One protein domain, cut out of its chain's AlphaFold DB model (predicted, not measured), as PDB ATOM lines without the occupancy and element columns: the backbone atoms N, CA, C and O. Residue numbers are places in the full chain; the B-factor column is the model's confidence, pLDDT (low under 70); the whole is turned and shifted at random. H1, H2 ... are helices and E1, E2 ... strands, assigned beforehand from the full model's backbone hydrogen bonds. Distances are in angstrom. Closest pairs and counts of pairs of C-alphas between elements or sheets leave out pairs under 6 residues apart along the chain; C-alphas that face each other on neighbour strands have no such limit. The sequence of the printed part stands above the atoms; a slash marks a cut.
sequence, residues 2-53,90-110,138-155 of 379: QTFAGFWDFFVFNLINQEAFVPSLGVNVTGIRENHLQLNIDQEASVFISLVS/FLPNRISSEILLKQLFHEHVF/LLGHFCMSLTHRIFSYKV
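What this domain is: This is residues 2 to 53, 90 to 110 and 138 to 155 of the 379 residues of an uncharacterized protein of Lactuca saligna (UniProt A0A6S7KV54). A small twisted sheet of three strands, E1 E2 E3, has two helices, H1 and H3, over one face and no helix on the other; H1 and H3 meet as a corner where H1 ends and H3 begins, and H2, which is not on the sheet, packs on H3. The long axis runs from the beginning of H1 to the end of H3. The printed part has 91 residues with three named helices and three named strands, in the order H1 E1 E2 E3 H2 H3, and its class is mixed, helices and strands. The sheet, in the order E1, E2, E3, is antiparallel, a meander in which each strand is the antiparallel neighbour of the one before. The whole is compact, with a radius of gyration of the C-alphas of 12.9 A, yet elongated in outline, 41 by 24 by 23 A.

How they stand to each other: Start at the inner strand E2, residues 36 to 41, and look to its edge neighbours E1, residues 27 to 33, and E3, residues 45 to 50. E1 and E2 form a hairpin at 165 degrees, with N 38 and O 31 at 2.8 A, within hydrogen-bond range. E2 and E3 form another at 162 degrees, with N 47 and O 39 at 2.8 A. The sheet is twisted, with C-alphas up to 4.2 A off its best plane. H1, residues 2 to 20, is on the sheet at a height of 10.0 A, over E2 and E3, slantwise to the strands at 51 degrees to E2 on the local plane. H3, residues 138 to 155, is on the same face at a height of 9.1 A, and the sheet with these two helices on one face makes two layers. H3 touches H1 about perpendicular, at 89 degrees; their closest C-alphas, Ile 16 and Leu 139, are 5.8 A apart. H2, residues 94 to 110, touches H3 at a steep tilt of 40 degrees, opposite ways, with the C-alphas of His 108 and Leu 138 closest at 6.3 A. H2 is apart from E1 and E2. Every O i to N i+4 pair is within hydrogen-bond range in H2 and H3, and 14 of 15 are in H1.

Where its parts are: From E1, 17.2 A long, look back to H1: find C-alpha 2 at (-54.632, -34.823, 100.626); from there H1 runs 27.9 A to C-alpha 20. H2 spans 24.0 A from C-alpha 94 at (-52.728, -18.903, 113.917). H3 spans 25.5 A and ends at C-alpha 155 at (-44.258, -10.631, 130.386).

The domain as a whole: The two C-alphas farthest apart, those of Thr 3 and Val 155, are 41.1 A apart. Residues 54 to 89 are not printed, and C-alphas 53 and 90 are 28.6 A apart across that cut; residues 111 to 137 are not printed either, with 12.2 A between C-alphas 110 and 138. Of the links that are printed whole, E1 to E2 and E2 to E3 are tight and H1 to E1 is short. The mean pLDDT of the printed part is 80.4; look for values under 70 at residues 2 to 7, 23 to 26, 43 to 44, 53, 90 and 110.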
ATOM      1  N   GLN A   2     -53.749 -35.936 100.205       31.12
ATOM      2  CA  GLN A   2     -54.632 -34.823 100.626       31.12
ATOM      3  C   GLN A   2     -55.925 -35.224 101.368       31.12
ATOM      4  O   GLN A   2     -56.421 -34.453 102.180       31.12
ATOM      5  N   THR A   3     -56.456 -36.433 101.167       43.50
ATOM      6  CA  THR A   3     -57.696 -36.893 101.830       43.50
ATOM      7  C   THR A   3     -57.520 -37.233 103.312       43.50
ATOM      8  O   THR A   3     -58.481 -37.183 104.074       43.50
ATOM      9  N   PHE A   4     -56.298 -37.554 103.743       45.91
ATOM     10  CA  PHE A   4     -56.027 -37.955 105.127       45.91
ATOM     11  C   PHE A   4     -55.938 -36.750 106.079       45.91
ATOM     12  O   PHE A   4     -56.321 -36.864 107.240       45.91
ATOM     13  N   ALA A   5     -55.489 -35.590 105.578       53.44
ATOM     14  CA  ALA A   5     -55.404 -34.354 106.358       53.44
ATOM     15  C   ALA A   5     -56.799 -33.822 106.733       53.44
ATOM     16  O   ALA A   5     -57.069 -33.607 107.911       53.44
ATOM     17  N   GLY A   6     -57.725 -33.739 105.767       61.28
ATOM     18  CA  GLY A   6     -59.102 -33.303 106.034       61.28
ATOM     19  C   GLY A   6     -59.876 -34.247 106.964       61.28
ATOM     20  O   GLY A   6     -60.686 -33.804 107.773       61.28
ATOM     21  N   PHE A   7     -59.587 -35.551 106.907       67.25
ATOM     22  CA  PHE A   7     -60.183 -36.543 107.804       67.25
ATOM     23  C   PHE A   7     -59.683 -36.413 109.249       67.25
ATOM     24  O   PHE A   7     -60.461 -36.541 110.193       67.25
ATOM     25  N   TRP A   8     -58.391 -36.127 109.430       72.12
ATOM     26  CA  TRP A   8     -57.816 -35.865 110.747       72.12
ATOM     27  C   TRP A   8     -58.394 -34.591 111.368       72.12
ATOM     28  O   TRP A   8     -58.873 -34.625 112.501       72.12
ATOM     29  N   ASP A   9     -58.427 -33.497 110.607       79.00
ATOM     30  CA  ASP A   9     -58.937 -32.206 111.077       79.00
ATOM     31  C   ASP A   9     -60.424 -32.286 111.470       79.00
ATOM     32  O   ASP A   9     -60.832 -31.717 112.484       79.00
ATOM     33  N   PHE A  10     -61.216 -33.095 110.757       81.25
ATOM     34  CA  PHE A  10     -62.601 -33.400 111.122       81.25
ATOM     35  C   PHE A  10     -62.725 -34.092 112.490       81.25
ATOM     36  O   PHE A  10     -63.599 -33.740 113.284       81.25
ATOM     37  N   PHE A  11     -61.864 -35.063 112.813       80.88
ATOM     38  CA  PHE A  11     -61.896 -35.711 114.130       80.88
ATOM     39  C   PHE A  11     -61.486 -34.779 115.263       80.88
ATOM     40  O   PHE A  11     -62.113 -34.809 116.324       80.88
ATOM     41  N   VAL A  12     -60.461 -33.951 115.036       81.94
ATOM     42  CA  VAL A  12     -60.046 -32.931 116.006       81.94
ATOM     43  C   VAL A  12     -61.212 -31.987 116.291       81.94
ATOM     44  O   VAL A  12     -61.571 -31.788 117.451       81.94
ATOM     45  N   PHE A  13     -61.860 -31.479 115.240       83.69
ATOM     46  CA  PHE A  13     -62.979 -30.551 115.360       83.69
ATOM     47  C   PHE A  13     -64.196 -31.168 116.069       83.69
ATOM     48  O   PHE A  13     -64.752 -30.560 116.983       83.69
ATOM     49  N   ASN A  14     -64.575 -32.404 115.730       83.56
ATOM     50  CA  ASN A  14     -65.691 -33.084 116.398       83.56
ATOM     51  C   ASN A  14     -65.441 -33.326 117.887       83.56
ATOM     52  O   ASN A  14     -66.357 -33.155 118.692       83.56
ATOM     53  N   LEU A  15     -64.220 -33.718 118.267       83.38
ATOM     54  CA  LEU A  15     -63.883 -33.921 119.675       83.38
ATOM     55  C   LEU A  15     -63.977 -32.605 120.455       83.38
ATOM     56  O   LEU A  15     -64.560 -32.571 121.535       83.38
ATOM     57  N   ILE A  16     -63.449 -31.520 119.888       84.75
ATOM     58  CA  ILE A  16     -63.516 -30.186 120.493       84.75
ATOM     59  C   ILE A  16     -64.967 -29.725 120.651       84.75
ATOM     60  O   ILE A  16     -65.332 -29.245 121.722       84.75
ATOM     61  N   ASN A  17     -65.814 -29.923 119.636       83.31
ATOM     62  CA  ASN A  17     -67.235 -29.591 119.725       83.31
ATOM     63  C   ASN A  17     -67.945 -30.370 120.834       83.31
ATOM     64  O   ASN A  17     -68.754 -29.794 121.554       83.31
ATOM     65  N   GLN A  18     -67.639 -31.659 121.009       82.06
ATOM     66  CA  GLN A  18     -68.196 -32.443 122.115       82.06
ATOM     67  C   GLN A  18     -67.750 -31.901 123.477       82.06
ATOM     68  O   GLN A  18     -68.552 -31.823 124.406       82.06
ATOM     69  N   GLU A  19     -66.480 -31.517 123.601       83.31
ATOM     70  CA  GLU A  19     -65.935 -30.976 124.844       83.31
ATOM     71  C   GLU A  19     -66.401 -29.547 125.144       83.31
ATOM     72  O   GLU A  19     -66.467 -29.190 126.316       83.31
ATOM     73  N   ALA A  20     -66.785 -28.758 124.136       81.75
ATOM     74  CA  ALA A  20     -67.318 -27.404 124.308       81.75
ATOM     75  C   ALA A  20     -68.625 -27.372 125.122       81.75
ATOM     76  O   ALA A  20     -68.902 -26.398 125.814       81.75
ATOM     77  N   PHE A  21     -69.411 -28.452 125.107       76.25
ATOM     78  CA  PHE A  21     -70.607 -28.573 125.950       76.25
ATOM     79  C   PHE A  21     -70.290 -28.875 127.423       76.25
ATOM     80  O   PHE A  21     -71.192 -28.858 128.263       76.25
ATOM     81  N   VAL A  22     -69.027 -29.165 127.753       74.75
ATOM     82  CA  VAL A  22     -68.571 -29.400 129.123       74.75
ATOM     83  C   VAL A  22     -67.907 -28.122 129.639       74.75
ATOM     84  O   VAL A  22     -66.846 -27.752 129.138       74.75
ATOM     85  N   PRO A  23     -68.476 -27.450 130.654       65.00
ATOM     86  CA  PRO A  23     -67.903 -26.212 131.165       65.00
ATOM     87  C   PRO A  23     -66.500 -26.460 131.736       65.00
ATOM     88  O   PRO A  23     -66.318 -27.282 132.638       65.00
ATOM     89  N   SER A  24     -65.512 -25.729 131.220       69.00
ATOM     90  CA  SER A  24     -64.156 -25.655 131.770       69.00
ATOM     91  C   SER A  24     -63.904 -24.278 132.382       69.00
ATOM     92  O   SER A  24     -64.414 -23.270 131.899       69.00
ATOM     93  N   LEU A  25     -63.108 -24.230 133.453       66.75
ATOM     94  CA  LEU A  25     -62.750 -22.979 134.124       66.75
ATOM     95  C   LEU A  25     -62.038 -22.030 133.136       66.75
ATOM     96  O   LEU A  25     -61.140 -22.475 132.426       66.75
ATOM     97  N   GLY A  26     -62.446 -20.758 133.085       65.44
ATOM     98  CA  GLY A  26     -61.816 -19.726 132.239       65.44
ATOM     99  C   GLY A  26     -62.197 -19.750 130.750       65.44
ATOM    100  O   GLY A  26     -61.707 -18.928 129.981       65.44
ATOM    101  N   VAL A  27     -63.089 -20.657 130.328       76.81
ATOM    102  CA  VAL A  27     -63.549 -20.756 128.931       76.81
ATOM    103  C   VAL A  27     -65.056 -20.591 128.876       76.81
ATOM    104  O   VAL A  27     -65.790 -21.375 129.479       76.81
ATOM    105  N   ASN A  28     -65.525 -19.602 128.119       80.56
ATOM    106  CA  ASN A  28     -66.950 -19.422 127.864       80.56
ATOM    107  C   ASN A  28     -67.252 -19.621 126.381       80.56
ATOM    108  O   ASN A  28     -66.678 -18.942 125.532       80.56
ATOM    109  N   VAL A  29     -68.162 -20.535 126.060       82.50
ATOM    110  CA  VAL A  29     -68.597 -20.740 124.678       82.50
ATOM    111  C   VAL A  29     -69.596 -19.652 124.311       82.50
ATOM    112  O   VAL A  29     -70.676 -19.571 124.892       82.50
ATOM    113  N   THR A  30     -69.240 -18.815 123.342       83.31
ATOM    114  CA  THR A  30     -70.069 -17.684 122.902       83.31
ATOM    115  C   THR A  30     -70.829 -17.971 121.611       83.31
ATOM    116  O   THR A  30     -71.828 -17.309 121.335       83.31
ATOM    117  N   GLY A  31     -70.433 -19.000 120.853       80.81
ATOM    118  CA  GLY A  31     -71.161 -19.436 119.665       80.81
ATOM    119  C   GLY A  31     -70.755 -20.827 119.185       80.81
ATOM    120  O   GLY A  31     -69.577 -21.172 119.176       80.81
ATOM    121  N   ILE A  32     -71.731 -21.625 118.749       83.56
ATOM    122  CA  ILE A  32     -71.515 -22.931 118.107       83.56
ATOM    123  C   ILE A  32     -72.339 -22.969 116.815       83.56
ATOM    124  O   ILE A  32     -73.524 -22.635 116.822       83.56
ATOM    125  N   ARG A  33     -71.720 -23.375 115.705       79.62
ATOM    126  CA  ARG A  33     -72.354 -23.694 114.414       79.62
ATOM    127  C   ARG A  33     -71.719 -24.968 113.843       79.62
ATOM    128  O   ARG A  33     -70.700 -25.425 114.344       79.62
ATOM    129  N   GLU A  34     -72.286 -25.512 112.767       74.50
ATOM    130  CA  GLU A  34     -71.875 -26.808 112.195       74.50
ATOM    131  C   GLU A  34     -70.366 -26.934 111.932       74.50
ATOM    132  O   GLU A  34     -69.774 -27.943 112.295       74.50
ATOM    133  N   ASN A  35     -69.735 -25.892 111.380       80.81
ATOM    134  CA  ASN A  35     -68.302 -25.874 111.052       80.81
ATOM    135  C   ASN A  35     -67.525 -24.803 111.829       80.81
ATOM    136  O   ASN A  35     -66.433 -24.413 111.415       80.81
ATOM    137  N   HIS A  36     -68.097 -24.272 112.915       85.69
ATOM    138  CA  HIS A  36     -67.528 -23.128 113.618       85.69
ATOM    139  C   HIS A  36     -67.797 -23.161 115.124       85.69
ATOM    140  O   HIS A  36     -68.934 -23.331 115.558       85.69
ATOM    141  N   LEU A  37     -66.758 -22.911 115.912       86.31
ATOM    142  CA  LEU A  37     -66.806 -22.782 117.360       86.31
ATOM    143  C   LEU A  37     -66.166 -21.456 117.774       86.31
ATOM    144  O   LEU A  37     -65.036 -21.159 117.386       86.31
ATOM    145  N   GLN A  38     -66.885 -20.689 118.585       88.06
ATOM    146  CA  GLN A  38     -66.449 -19.416 119.136       88.06
ATOM    147  C   GLN A  38     -66.385 -19.501 120.661       88.06
ATOM    148  O   GLN A  38     -67.348 -19.888 121.330       88.06
ATOM    149  N   LEU A  39     -65.230 -19.126 121.199       87.94
ATOM    150  CA  LEU A  39     -64.895 -19.207 122.613       87.94
ATOM    151  C   LEU A  39     -64.343 -17.863 123.073       87.94
ATOM    152  O   LEU A  39     -63.563 -17.242 122.356       87.94
ATOM    153  N   ASN A  40     -64.673 -17.456 124.290       84.12
ATOM    154  CA  ASN A  40     -63.928 -16.435 125.008       84.12
ATOM    155  C   ASN A  40     -62.963 -17.122 125.968       84.12
ATOM    156  O   ASN A  40     -63.352 -18.028 126.713       84.12
ATOM    157  N   ILE A  41     -61.711 -16.683 125.908       82.31
ATOM    158  CA  ILE A  41     -60.641 -17.073 126.813       82.31
ATOM    159  C   ILE A  41     -60.416 -15.880 127.737       82.31
ATOM    160  O   ILE A  41     -59.947 -14.825 127.299       82.31
ATOM    161  N   ASP A  42     -60.803 -16.052 128.998       70.38
ATOM    162  CA  ASP A  42     -60.814 -14.995 130.010       70.38
ATOM    163  C   ASP A  42     -61.576 -13.731 129.539       70.38
ATOM    164  O   ASP A  42     -62.556 -13.825 128.795       70.38
ATOM    165  N   GLN A  43     -61.186 -12.540 130.012       65.75
ATOM    166  CA  GLN A  43     -61.815 -11.263 129.629       65.75
ATOM    167  C   GLN A  43     -61.163 -10.601 128.405       65.75
ATOM    168  O   GLN A  43     -61.645  -9.575 127.931       65.75
ATOM    169  N   GLU A  44     -60.063 -11.159 127.896       69.12
ATOM    170  CA  GLU A  44     -59.146 -10.423 127.018       69.12
ATOM    171  C   GLU A  44     -59.066 -10.960 125.585       69.12
ATOM    172  O   GLU A  44     -58.615 -10.235 124.696       69.12
ATOM    173  N   ALA A  45     -59.480 -12.206 125.329       79.75
ATOM    174  CA  ALA A  45     -59.337 -12.818 124.012       79.75
ATOM    175  C   ALA A  45     -60.558 -13.646 123.596       79.75
ATOM    176  O   ALA A  45     -61.209 -14.308 124.403       79.75
ATOM    177  N   SER A  46     -60.830 -13.651 122.291       83.69
ATOM    178  CA  SER A  46     -61.776 -14.574 121.662       83.69
ATOM    179  C   SER A  46     -61.042 -15.478 120.677       83.69
ATOM    180  O   SER A  46     -60.102 -15.061 119.999       83.69
ATOM    181  N   VAL A  47     -61.450 -16.740 120.631       86.38
ATOM    182  CA  VAL A  47     -60.881 -17.769 119.769       86.38
ATOM    183  C   VAL A  47     -61.971 -18.338 118.888       86.38
ATOM    184  O   VAL A  47     -63.025 -18.762 119.360       86.38
ATOM    185  N   PHE A  48     -61.672 -18.369 117.594       86.94
ATOM    186  CA  PHE A  48     -62.532 -18.907 116.558       86.94
ATOM    187  C   PHE A  48     -61.859 -20.143 115.968       86.94
ATOM    188  O   PHE A  48     -60.748 -20.064 115.440       86.94
ATOM    189  N   ILE A  49     -62.525 -21.287 116.067       87.12
ATOM    190  CA  ILE A  49     -62.075 -22.553 115.494       87.12
ATOM    191  C   ILE A  49     -63.072 -22.926 114.406       87.12
ATOM    192  O   ILE A  49     -64.257 -23.092 114.681       87.12
ATOM    193  N   SER A  50     -62.605 -23.059 113.170       85.00
ATOM    194  CA  SER A  50     -63.455 -23.428 112.040       85.00
ATOM    195  C   SER A  50     -62.839 -24.544 111.219       85.00
ATOM    196  O   SER A  50     -61.638 -24.525 110.948       85.00
ATOM    197  N   LEU A  51     -63.678 -25.476 110.773       84.12
ATOM    198  CA  LEU A  51     -63.294 -26.490 109.802       84.12
ATOM    199  C   LEU A  51     -63.507 -25.923 108.392       84.12
ATOM    200  O   LEU A  51     -64.639 -25.653 107.998       84.12
ATOM    201  N   VAL A  52     -62.421 -25.719 107.645       79.50
ATOM    202  CA  VAL A  52     -62.471 -25.200 106.270       79.50
ATOM    203  C   VAL A  52     -62.382 -26.372 105.294       79.50
ATOM    204  O   VAL A  52     -61.466 -27.188 105.384       79.50
ATOM    205  N   SER A  53     -63.337 -26.483 104.366       66.12
ATOM    206  CA  SER A  53     -63.291 -27.480 103.291       66.12
ATOM    207  C   SER A  53     -62.298 -27.056 102.208       66.12
ATOM    208  O   SER A  53     -62.365 -25.928 101.729       66.12
ATOM    209  N   PHE A  90     -50.640  -9.230 120.988       69.44
ATOM    210  CA  PHE A  90     -50.245 -10.262 121.963       69.44
ATOM    211  C   PHE A  90     -50.877 -11.636 121.670       69.44
ATOM    212  O   PHE A  90     -50.721 -12.588 122.433       69.44
ATOM    213  N   LEU A  91     -51.625 -11.729 120.568       76.50
ATOM    214  CA  LEU A  91     -52.345 -12.915 120.151       76.50
ATOM    215  C   LEU A  91     -51.381 -13.944 119.541       76.50
ATOM    216  O   LEU A  91     -50.567 -13.594 118.679       76.50
ATOM    217  N   PRO A  92     -51.484 -15.223 119.942       80.31
ATOM    218  CA  PRO A  92     -50.693 -16.294 119.361       80.31
ATOM    219  C   PRO A  92     -50.898 -16.400 117.847       80.31
ATOM    220  O   PRO A  92     -52.011 -16.276 117.337       80.31
ATOM    221  N   ASN A  93     -49.820 -16.701 117.122       85.19
ATOM    222  CA  ASN A  93     -49.888 -16.955 115.685       85.19
ATOM    223  C   ASN A  93     -50.880 -18.101 115.387       85.19
ATOM    224  O   ASN A  93     -50.832 -19.155 116.031       85.19
ATOM    225  N   ARG A  94     -51.746 -17.910 114.383       84.75
ATOM    226  CA  ARG A  94     -52.728 -18.903 113.917       84.75
ATOM    227  C   ARG A  94     -52.101 -20.276 113.659       84.75
ATOM    228  O   ARG A  94     -52.580 -21.269 114.196       84.75
ATOM    229  N   ILE A  95     -51.005 -20.328 112.904       86.31
ATOM    230  CA  ILE A  95     -50.297 -21.568 112.550       86.31
ATOM    231  C   ILE A  95     -49.752 -22.246 113.813       86.31
ATOM    232  O   ILE A  95     -49.912 -23.447 114.004       86.31
ATOM    233  N   SER A  96     -49.158 -21.473 114.727       86.56
ATOM    234  CA  SER A  96     -48.649 -22.009 116.000       86.56
ATOM    235  C   SER A  96     -49.766 -22.563 116.892       86.56
ATOM    236  O   SER A  96     -49.555 -23.523 117.637       86.56
ATOM    237  N   SER A  97     -50.955 -21.961 116.830       88.31
ATOM    238  CA  SER A  97     -52.137 -22.407 117.573       88.31
ATOM    239  C   SER A  97     -52.725 -23.683 116.974       88.31
ATOM    240  O   SER A  97     -53.084 -24.592 117.715       88.31
ATOM    241  N   GLU A  98     -52.747 -23.804 115.646       88.81
ATOM    242  CA  GLU A  98     -53.151 -25.033 114.957       88.81
ATOM    243  C   GLU A  98     -52.208 -26.202 115.278       88.81
ATOM    244  O   GLU A  98     -52.663 -27.292 115.629       88.81
ATOM    245  N   ILE A  99     -50.891 -25.967 115.228       88.75
ATOM    246  CA  ILE A  99     -49.880 -26.972 115.591       88.75
ATOM    247  C   ILE A  99     -50.065 -27.412 117.045       88.75
ATOM    248  O   ILE A  99     -50.082 -28.611 117.321       88.75
ATOM    249  N   LEU A 100     -50.257 -26.459 117.966       89.00
ATOM    250  CA  LEU A 100     -50.527 -26.755 119.372       89.00
ATOM    251  C   LEU A 100     -51.777 -27.627 119.520       89.00
ATOM    252  O   LEU A 100     -51.738 -28.636 120.216       89.00
ATOM    253  N   LEU A 101     -52.874 -27.273 118.851       89.19
ATOM    254  CA  LEU A 101     -54.127 -28.017 118.937       89.19
ATOM    255  C   LEU A 101     -53.969 -29.460 118.442       89.19
ATOM    256  O   LEU A 101     -54.405 -30.401 119.109       89.19
ATOM    257  N   LYS A 102     -53.287 -29.645 117.306       86.94
ATOM    258  CA  LYS A 102     -52.983 -30.968 116.740       86.94
ATOM    259  C   LYS A 102     -52.084 -31.787 117.668       86.94
ATOM    260  O   LYS A 102     -52.345 -32.976 117.870       86.94
ATOM    261  N   GLN A 103     -51.069 -31.165 118.272       87.44
ATOM    262  CA  GLN A 103     -50.192 -31.818 119.247       87.44
ATOM    263  C   GLN A 103     -50.971 -32.264 120.490       87.44
ATOM    264  O   GLN A 103     -50.882 -33.425 120.890       87.44
ATOM    265  N   LEU A 104     -51.777 -31.373 121.069       87.31
ATOM    266  CA  LEU A 104     -52.579 -31.687 122.248       87.31
ATOM    267  C   LEU A 104     -53.603 -32.782 121.960       87.31
ATOM    268  O   LEU A 104     -53.811 -33.654 122.801       87.31
ATOM    269  N   PHE A 105     -54.209 -32.792 120.771       85.31
ATOM    270  CA  PHE A 105     -55.096 -33.878 120.361       85.31
ATOM    271  C   PHE A 105     -54.347 -35.211 120.308       85.31
ATOM    272  O   PHE A 105     -54.835 -36.214 120.831       85.31
ATOM    273  N   HIS A 106     -53.145 -35.230 119.723       82.69
ATOM    274  CA  HIS A 106     -52.327 -36.437 119.662       82.69
ATOM    275  C   HIS A 106     -51.983 -36.958 121.068       82.69
ATOM    276  O   HIS A 106     -52.129 -38.150 121.342       82.69
ATOM    277  N   GLU A 107     -51.599 -36.077 121.994       82.00
ATOM    278  CA  GLU A 107     -51.378 -36.433 123.401       82.00
ATOM    279  C   GLU A 107     -52.665 -36.948 124.069       82.00
ATOM    280  O   GLU A 107     -52.675 -37.999 124.719       82.00
ATOM    281  N   HIS A 108     -53.783 -36.253 123.868       79.50
ATOM    282  CA  HIS A 108     -55.062 -36.587 124.480       79.50
ATOM    283  C   HIS A 108     -55.618 -37.932 124.000       79.50
ATOM    284  O   HIS A 108     -56.144 -38.696 124.809       79.50
ATOM    285  N   VAL A 109     -55.489 -38.245 122.710       77.31
ATOM    286  CA  VAL A 109     -56.039 -39.464 122.108       77.31
ATOM    287  C   VAL A 109     -55.070 -40.638 122.243       77.31
ATOM    288  O   VAL A 109     -55.459 -41.684 122.762       77.31
ATOM    289  N   PHE A 110     -53.802 -40.490 121.852       67.38
ATOM    290  CA  PHE A 110     -52.871 -41.623 121.799       67.38
ATOM    291  C   PHE A 110     -52.206 -41.934 123.141       67.38
ATOM    292  O   PHE A 110     -52.092 -43.107 123.513       67.38
ATOM    293  N   LEU A 138     -59.298 -31.818 126.382       86.81
ATOM    294  CA  LEU A 138     -58.415 -31.291 125.332       86.81
ATOM    295  C   LEU A 138     -58.641 -29.789 125.126       86.81
ATOM    296  O   LEU A 138     -57.678 -29.024 125.096       86.81
ATOM    297  N   LEU A 139     -59.905 -29.379 125.027       86.31
ATOM    298  CA  LEU A 139     -60.303 -27.999 124.803       86.31
ATOM    299  C   LEU A 139     -59.869 -27.088 125.952       86.31
ATOM    300  O   LEU A 139     -59.244 -26.060 125.711       86.31
ATOM    301  N   GLY A 140     -60.115 -27.490 127.200       84.94
ATOM    302  CA  GLY A 140     -59.674 -26.731 128.366       84.94
ATOM    303  C   GLY A 140     -58.153 -26.618 128.425       84.94
ATOM    304  O   GLY A 140     -57.629 -25.538 128.667       84.94
ATOM    305  N   HIS A 141     -57.423 -27.699 128.122       86.88
ATOM    306  CA  HIS A 141     -55.961 -27.641 128.055       86.88
ATOM    307  C   HIS A 141     -55.474 -26.679 126.966       86.88
ATOM    308  O   HIS A 141     -54.570 -25.884 127.206       86.88
ATOM    309  N   PHE A 142     -56.087 -26.729 125.782       88.75
ATOM    310  CA  PHE A 142     -55.777 -25.829 124.677       88.75
ATOM    311  C   PHE A 142     -56.015 -24.366 125.051       88.75
ATOM    312  O   PHE A 142     -55.116 -23.545 124.871       88.75
ATOM    313  N   CYS A 143     -57.174 -24.045 125.629       87.56
ATOM    314  CA  CYS A 143     -57.486 -22.691 126.068       87.56
ATOM    315  C   CYS A 143     -56.516 -22.201 127.148       87.56
ATOM    316  O   CYS A 143     -55.968 -21.115 127.000       87.56
ATOM    317  N   MET A 144     -56.205 -23.019 128.160       87.38
ATOM    318  CA  MET A 144     -55.215 -22.663 129.185       87.38
ATOM    319  C   MET A 144     -53.818 -22.430 128.591       87.38
ATOM    320  O   MET A 144     -53.124 -21.495 128.981       87.38
ATOM    321  N   SER A 145     -53.396 -23.247 127.620       89.69
ATOM    322  CA  SER A 145     -52.136 -23.028 126.902       89.69
ATOM    323  C   SER A 145     -52.147 -21.730 126.086       89.69
ATOM    324  O   SER A 145     -51.112 -21.074 125.980       89.69
ATOM    325  N   LEU A 146     -53.287 -21.333 125.511       89.62
ATOM    326  CA  LEU A 146     -53.419 -20.044 124.828       89.62
ATOM    327  C   LEU A 146     -53.382 -18.868 125.811       89.62
ATOM    328  O   LEU A 146     -52.631 -17.929 125.550       89.62
ATOM    329  N   THR A 147     -54.097 -18.938 126.940       88.62
ATOM    330  CA  THR A 147     -54.005 -17.944 128.027       88.62
ATOM    331  C   THR A 147     -52.554 -17.766 128.459       88.62
ATOM    332  O   THR A 147     -52.034 -16.652 128.440       88.62
ATOM    333  N   HIS A 148     -51.860 -18.873 128.750       90.88
ATOM    334  CA  HIS A 148     -50.453 -18.848 129.142       90.88
ATOM    335  C   HIS A 148     -49.573 -18.173 128.087       90.88
ATOM    336  O   HIS A 148     -48.703 -17.379 128.435       90.88
ATOM    337  N   ARG A 149     -49.789 -18.454 126.794       89.69
ATOM    338  CA  ARG A 149     -49.034 -17.810 125.707       89.69
ATOM    339  C   ARG A 149     -49.280 -16.305 125.663       89.69
ATOM    340  O   ARG A 149     -48.313 -15.558 125.558       89.69
ATOM    341  N   ILE A 150     -50.533 -15.861 125.761       89.44
ATOM    342  CA  ILE A 150     -50.885 -14.431 125.774       89.44
ATOM    343  C   ILE A 150     -50.207 -13.738 126.960       89.44
ATOM    344  O   ILE A 150     -49.515 -12.736 126.782       89.44
ATOM    345  N   PHE A 151     -50.350 -14.303 128.160       91.00
ATOM    346  CA  PHE A 151     -49.746 -13.763 129.374       91.00
ATOM    347  C   PHE A 151     -48.210 -13.738 129.294       91.00
ATOM    348  O   PHE A 151     -47.581 -12.712 129.550       91.00
ATOM    349  N   SER A 152     -47.604 -14.825 128.818       92.00
ATOM    350  CA  SER A 152     -46.161 -14.934 128.577       92.00
ATOM    351  C   SER A 152     -45.650 -13.894 127.580       92.00
ATOM    352  O   SER A 152     -44.568 -13.350 127.779       92.00
ATOM    353  N   TYR A 153     -46.414 -13.565 126.532       91.50
ATOM    354  CA  TYR A 153     -46.048 -12.493 125.601       91.50
ATOM    355  C   TYR A 153     -46.075 -11.110 126.253       91.50
ATOM    356  O   TYR A 153     -45.217 -10.280 125.940       91.50
ATOM    357  N   LYS A 154     -47.019 -10.854 127.165       91.75
ATOM    358  CA  LYS A 154     -47.049  -9.603 127.938       91.75
ATOM    359  C   LYS A 154     -45.812  -9.481 128.829       91.75
ATOM    360  O   LYS A 154     -45.129  -8.461 128.773       91.75
ATOM    361  N   VAL A 155     -45.480 -10.545 129.566       93.56
ATOM    362  CA  VAL A 155     -44.258 -10.631 130.386       93.56
ATOM    363  C   VAL A 155     -43.013 -10.421 129.524       93.56
ATOM    364  O   VAL A 155     -42.215  -9.533 129.803       93.56
TER     365      VAL A 155